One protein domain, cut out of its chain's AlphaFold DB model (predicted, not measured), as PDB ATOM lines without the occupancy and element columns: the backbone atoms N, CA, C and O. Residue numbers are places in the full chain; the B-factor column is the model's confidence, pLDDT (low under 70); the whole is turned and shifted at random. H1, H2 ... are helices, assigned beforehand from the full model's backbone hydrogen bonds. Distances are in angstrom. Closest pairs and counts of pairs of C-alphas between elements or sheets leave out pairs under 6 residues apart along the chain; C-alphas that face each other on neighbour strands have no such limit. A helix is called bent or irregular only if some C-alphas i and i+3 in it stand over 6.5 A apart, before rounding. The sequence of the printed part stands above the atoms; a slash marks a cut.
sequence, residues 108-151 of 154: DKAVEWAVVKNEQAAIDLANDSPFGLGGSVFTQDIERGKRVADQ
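This is residues 108 to 151 of the 154 residues of the protein "Hypothetical protein" of Darwinula stevensoni (UniProt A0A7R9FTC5). Three short helices follow one another in a loose row, H1 at one end, H2 in the middle and H3 at the other end, with few contacts between them. From H2 a long loop of residues 127 to 141 swings out to the side and comes back to H3; its residues 128 to 133 stick out as a free arc, and residues 139 to 144, of which 142 to 144 belong to H3, stand free too. The printed part has 44 residues with three named helices, in the order H1, H2, H3, and no named strand; its class is all helix. It is only just compact, close to loose, with a radius of gyration of the C-alphas of 11.1 A, and its C-alphas span 32 by 23 by 13 A along their three main axes.

H1, residues 108 to 114, is close to H2, residues 119 to 126, but not clearly touching it. The closest C-alphas of the two are those of Trp 113 and Leu 125, 7.4 A apart. The lines of H1 and H2 stand about perpendicular, at 80 degrees. H2 is also close to H3, residues 142 to 149, but not clearly touching it, and here the closest C-alphas are those of Ile 123 and Val 148, 7.2 A apart. H2 and H3 run the same way at a steep tilt of 40 degrees. H1 and H3 are apart. In H1, H2 and H3 every pair of O i and N i+4 is within hydrogen-bond range.

H1 begins at Asp 108, with its C-alpha at (65.198, 145.030, -48.561), and is 10.1 A long from first to last C-alpha. H2 runs from Glu 119 to Ala 126 and measures 10.6 A; its last C-alpha is at (63.456, 135.522, -33.841). H3 runs from Ile 142 to Ala 149 and measures 10.4 A; its last C-alpha is at (59.221, 135.862, -24.482). None of the three helices is bent.

The two C-alphas farthest apart are those of Asp 108 and Glu 143, 32.6 A. The first and last printed C-alphas, of Asp 108 and Gln 151, are 25.3 A apart. The link from H1 to H2 is tight, with 4 residues between them, and the link from H2 to H3 is long, with 15 residues. The C-alphas of that long link, residues 127 to 141, lie 7 to 16 A from the mean of all C-alphas. The printed part has no cut. The mean pLDDT of the printed part is 80.5, and the model's confidence is low, under 70, at residues 130 to 136.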
ATOM      1  N   ASP A 108      66.504 145.527 -48.994       88.88
ATOM      2  CA  ASP A 108      65.198 145.030 -48.561       88.88
ATOM      3  C   ASP A 108      65.382 143.981 -47.459       88.88
ATOM      4  O   ASP A 108      64.758 144.064 -46.398       88.88
ATOM      5  N   LYS A 109      66.342 143.072 -47.651       83.62
ATOM      6  CA  LYS A 109      66.694 142.062 -46.650       83.62
ATOM      7  C   LYS A 109      67.333 142.659 -45.395       83.62
ATOM      8  O   LYS A 109      67.044 142.236 -44.276       83.62
ATOM      9  N   ALA A 110      68.205 143.654 -45.553       83.94
ATOM     10  CA  ALA A 110      68.837 144.322 -44.416       83.94
ATOM     11  C   ALA A 110      67.807 145.058 -43.543       83.94
ATOM     12  O   ALA A 110      67.897 145.015 -42.315       83.94
ATOM     13  N   VAL A 111      66.818 145.704 -44.166       85.81
ATOM     14  CA  VAL A 111      65.712 146.363 -43.461       85.81
ATOM     15  C   VAL A 111      64.828 145.340 -42.756       85.81
ATOM     16  O   VAL A 111      64.479 145.570 -41.602       85.81
ATOM     17  N   GLU A 112      64.510 144.214 -43.398       82.06
ATOM     18  CA  GLU A 112      63.725 143.129 -42.793       82.06
ATOM     19  C   GLU A 112      64.351 142.616 -41.487       82.06
ATOM     20  O   GLU A 112      63.654 142.450 -40.486       82.06
ATOM     21  N   TRP A 113      65.671 142.430 -41.465       82.06
ATOM     22  CA  TRP A 113      66.387 141.980 -40.269       82.06
ATOM     23  C   TRP A 113      66.556 143.061 -39.198       82.06
ATOM     24  O   TRP A 113      66.563 142.755 -38.007       82.06
ATOM     25  N   ALA A 114      66.721 144.322 -39.599       82.31
ATOM     26  CA  ALA A 114      67.003 145.416 -38.670       82.31
ATOM     27  C   ALA A 114      65.746 146.067 -38.083       82.31
ATOM     28  O   ALA A 114      65.786 146.611 -36.977       82.31
ATOM     29  N   VAL A 115      64.642 146.071 -38.832       82.44
ATOM     30  CA  VAL A 115      63.436 146.833 -38.513       82.44
ATOM     31  C   VAL A 115      62.215 145.934 -38.608       82.44
ATOM     32  O   VAL A 115      61.732 145.590 -39.682       82.44
ATOM     33  N   VAL A 116      61.632 145.648 -37.451       82.12
ATOM     34  CA  VAL A 116      60.387 144.891 -37.355       82.12
ATOM     35  C   VAL A 116      59.211 145.837 -37.140       82.12
ATOM     36  O   VAL A 116      59.205 146.688 -36.251       82.12
ATOM     37  N   LYS A 117      58.190 145.697 -37.991       82.06
ATOM     38  CA  LYS A 117      57.005 146.576 -38.027       82.06
ATOM     39  C   LYS A 117      56.171 146.540 -36.744       82.06
ATOM     40  O   LYS A 117      55.460 147.494 -36.437       82.06
ATOM     41  N   ASN A 118      56.182 145.408 -36.048       85.00
ATOM     42  CA  ASN A 118      55.404 145.165 -34.844       85.00
ATOM     43  C   ASN A 118      55.967 143.962 -34.073       85.00
ATOM     44  O   ASN A 118      56.896 143.294 -34.517       85.00
ATOM     45  N   GLU A 119      55.375 143.707 -32.911       85.56
ATOM     46  CA  GLU A 119      55.750 142.628 -31.995       85.56
ATOM     47  C   GLU A 119      55.709 141.240 -32.641       85.56
ATOM     48  O   GLU A 119      56.655 140.479 -32.475       85.56
ATOM     49  N   GLN A 120      54.670 140.935 -33.426       87.69
ATOM     50  CA  GLN A 120      54.562 139.636 -34.093       87.69
ATOM     51  C   GLN A 120      55.701 139.427 -35.091       87.69
ATOM     52  O   GLN A 120      56.325 138.380 -35.089       87.69
ATOM     53  N   ALA A 121      56.044 140.451 -35.877       84.69
ATOM     54  CA  ALA A 121      57.168 140.367 -36.804       84.69
ATOM     55  C   ALA A 121      58.516 140.173 -36.086       84.69
ATOM     56  O   ALA A 121      59.406 139.533 -36.633       84.69
ATOM     57  N   ALA A 122      58.668 140.707 -34.867       83.38
ATOM     58  CA  ALA A 122      59.853 140.473 -34.041       83.38
ATOM     59  C   ALA A 122      59.958 139.010 -33.589       83.38
ATOM     60  O   ALA A 122      61.049 138.446 -33.599       83.38
ATOM     61  N   ILE A 123      58.827 138.414 -33.203       84.75
ATOM     62  CA  ILE A 123      58.731 137.003 -32.813       84.75
ATOM     63  C   ILE A 123      59.019 136.105 -34.019       84.75
ATOM     64  O   ILE A 123      59.882 135.238 -33.936       84.75
ATOM     65  N   ASP A 124      58.354 136.356 -35.149       85.19
ATOM     66  CA  ASP A 124      58.519 135.565 -36.372       85.19
ATOM     67  C   ASP A 124      59.988 135.573 -36.831       85.19
ATOM     68  O   ASP A 124      60.552 134.519 -37.113       85.19
ATOM     69  N   LEU A 125      60.635 136.746 -36.821       81.56
ATOM     70  CA  LEU A 125      62.054 136.885 -37.158       81.56
ATOM     71  C   LEU A 125      62.969 136.158 -36.160       81.56
ATOM     72  O   LEU A 125      63.948 135.537 -36.568       81.56
ATOM     73  N   ALA A 126      62.673 136.226 -34.858       80.62
ATOM     74  CA  ALA A 126      63.456 135.522 -33.841       80.62
ATOM     75  C   ALA A 126      63.397 133.993 -34.016       80.62
ATOM     76  O   ALA A 126      64.371 133.309 -33.699       80.62
ATOM     77  N   ASN A 127      62.296 133.485 -34.579       83.12
ATOM     78  CA  ASN A 127      62.038 132.060 -34.781       83.12
ATOM     79  C   ASN A 127      62.403 131.564 -36.196       83.12
ATOM     80  O   ASN A 127      62.302 130.369 -36.467       83.12
ATOM     81  N   ASP A 128      62.864 132.436 -37.101       84.12
ATOM     82  CA  ASP A 128      63.182 132.097 -38.504       84.12
ATOM     83  C   ASP A 128      64.471 131.257 -38.669       84.12
ATOM     84  O   ASP A 128      64.941 130.975 -39.771       84.12
ATOM     85  N   SER A 129      65.081 130.820 -37.564       75.75
ATOM     86  CA  SER A 129      66.287 129.995 -37.571       75.75
ATOM     87  C   SER A 129      66.117 128.741 -36.715       75.75
ATOM     88  O   SER A 129      65.820 128.847 -35.526       75.75
ATOM     89  N   PRO A 130      66.430 127.541 -37.246       69.12
ATOM     90  CA  PRO A 130      66.372 126.296 -36.479       69.12
ATOM     91  C   PRO A 130      67.510 126.164 -35.454       69.12
ATOM     92  O   PRO A 130      67.559 125.185 -34.714       69.12
ATOM     93  N   PHE A 131      68.465 127.098 -35.446       64.94
ATOM     94  CA  PHE A 131      69.634 127.042 -34.569       64.94
ATOM     95  C   PHE A 131      69.404 127.693 -33.201       64.94
ATOM     96  O   PHE A 131      70.277 127.550 -32.345       64.94
ATOM     97  N   GLY A 132      68.258 128.360 -32.998       54.44
ATOM     98  CA  GLY A 132      67.944 129.124 -31.792       54.44
ATOM     99  C   GLY A 132      68.858 130.343 -31.643       54.44
ATOM    100  O   GLY A 132      70.086 130.245 -31.655       54.44
ATOM    101  N   LEU A 133      68.282 131.534 -31.505       56.72
ATOM    102  CA  LEU A 133      69.041 132.739 -31.169       56.72
ATOM    103  C   LEU A 133      68.671 133.176 -29.755       56.72
ATOM    104  O   LEU A 133      67.504 133.216 -29.380       56.72
ATOM    105  N   GLY A 134      69.679 133.525 -28.955       56.25
ATOM    106  CA  GLY A 134      69.435 134.152 -27.662       56.25
ATOM    107  C   GLY A 134      68.755 135.505 -27.866       56.25
ATOM    108  O   GLY A 134      69.403 136.455 -28.295       56.25
ATOM    109  N   GLY A 135      67.459 135.589 -27.566       65.69
ATOM    110  CA  GLY A 135      66.678 136.824 -27.625       65.69
ATOM    111  C   GLY A 135      66.627 137.548 -26.279       65.69
ATOM    112  O   GLY A 135      66.762 136.950 -25.211       65.69
ATOM    113  N   SER A 136      66.428 138.863 -26.299       66.44
ATOM    114  CA  SER A 136      66.140 139.653 -25.096       66.44
ATOM    115  C   SER A 136      65.002 140.621 -25.386       66.44
ATOM    116  O   SER A 136      65.098 141.446 -26.292       66.44
ATOM    117  N   VAL A 137      63.920 140.522 -24.613       78.06
ATOM    118  CA  VAL A 137      62.758 141.410 -24.731       78.06
ATOM    119  C   VAL A 137      62.920 142.571 -23.751       78.06
ATOM    120  O   VAL A 137      62.940 142.370 -22.538       78.06
ATOM    121  N   PHE A 138      63.011 143.797 -24.268       75.25
ATOM    122  CA  PHE A 138      63.105 145.015 -23.460       75.25
ATOM    123  C   PHE A 138      61.782 145.784 -23.508       75.25
ATOM    124  O   PHE A 138      61.369 146.282 -24.552       75.25
ATOM    125  N   THR A 139      61.103 145.891 -22.369       82.56
ATOM    126  CA  THR A 139      59.836 146.621 -22.228       82.56
ATOM    127  C   THR A 139      59.664 147.097 -20.787       82.56
ATOM    128  O   THR A 139      60.178 146.477 -19.857       82.56
ATOM    129  N   GLN A 140      58.938 148.200 -20.590       82.38
ATOM    130  CA  GLN A 140      58.530 148.655 -19.254       82.38
ATOM    131  C   GLN A 140      57.314 147.877 -18.716       82.38
ATOM    132  O   GLN A 140      57.062 147.887 -17.514       82.38
ATOM    133  N   ASP A 141      56.573 147.190 -19.592       88.75
ATOM    134  CA  ASP A 141      55.436 146.337 -19.237       88.75
ATOM    135  C   ASP A 141      55.899 144.879 -19.102       88.75
ATOM    136  O   ASP A 141      56.133 144.191 -20.097       88.75
ATOM    137  N   ILE A 142      56.027 144.419 -17.855       86.75
ATOM    138  CA  ILE A 142      56.507 143.074 -17.511       86.75
ATOM    139  C   ILE A 142      55.586 141.982 -18.070       86.75
ATOM    140  O   ILE A 142      56.077 140.962 -18.551       86.75
ATOM    141  N   GLU A 143      54.267 142.173 -18.026       90.06
ATOM    142  CA  GLU A 143      53.309 141.157 -18.476       90.06
ATOM    143  C   GLU A 143      53.327 141.027 -19.995       90.06
ATOM    144  O   GLU A 143      53.267 139.923 -20.534       90.06
ATOM    145  N   ARG A 144      53.494 142.150 -20.697       86.25
ATOM    146  CA  ARG A 144      53.789 142.134 -22.129       86.25
ATOM    147  C   ARG A 144      55.116 141.437 -22.420       86.25
ATOM    148  O   ARG A 144      55.162 140.599 -23.312       86.25
ATOM    149  N   GLY A 145      56.162 141.739 -21.652       86.31
ATOM    150  CA  GLY A 145      57.482 141.130 -21.821       86.31
ATOM    151  C   GLY A 145      57.445 139.606 -21.725       86.31
ATOM    152  O   GLY A 145      57.990 138.933 -22.594       86.31
ATOM    153  N   LYS A 146      56.736 139.071 -20.721       85.44
ATOM    154  CA  LYS A 146      56.519 137.625 -20.558       85.44
ATOM    155  C   LYS A 146      55.784 137.015 -21.753       85.44
ATOM    156  O   LYS A 146      56.293 136.074 -22.339       85.44
ATOM    157  N   ARG A 147      54.649 137.600 -22.168       88.50
ATOM    158  CA  ARG A 147      53.868 137.085 -23.311       88.50
ATOM    159  C   ARG A 147      54.676 137.006 -24.603       88.50
ATOM    160  O   ARG A 147      54.455 136.094 -25.389       88.50
ATOM    161  N   VAL A 148      55.556 137.975 -24.850       85.81
ATOM    162  CA  VAL A 148      56.426 137.967 -26.035       85.81
ATOM    163  C   VAL A 148      57.510 136.910 -25.893       85.81
ATOM    164  O   VAL A 148      57.718 136.142 -26.822       85.81
ATOM    165  N   ALA A 149      58.170 136.843 -24.735       85.00
ATOM    166  CA  ALA A 149      59.221 135.862 -24.482       85.00
ATOM    167  C   ALA A 149      58.716 134.414 -24.614       85.00
ATOM    168  O   ALA A 149      59.421 133.590 -25.183       85.00
ATOM    169  N   ASP A 150      57.488 134.129 -24.168       87.44
ATOM    170  CA  ASP A 150      56.864 132.799 -24.257       87.44
ATOM    171  C   ASP A 150      56.580 132.339 -25.703       87.44
ATOM    172  O   ASP A 150      56.268 131.171 -25.920       87.44
ATOM    173  N   GLN A 151      56.648 133.243 -26.686       85.19
ATOM    174  CA  GLN A 151      56.408 132.945 -28.104       85.19
ATOM    175  C   GLN A 151      57.701 132.811 -28.920       85.19
ATOM    176  O   GLN A 151      57.630 132.539 -30.118       85.19
TER     177      GLN A 151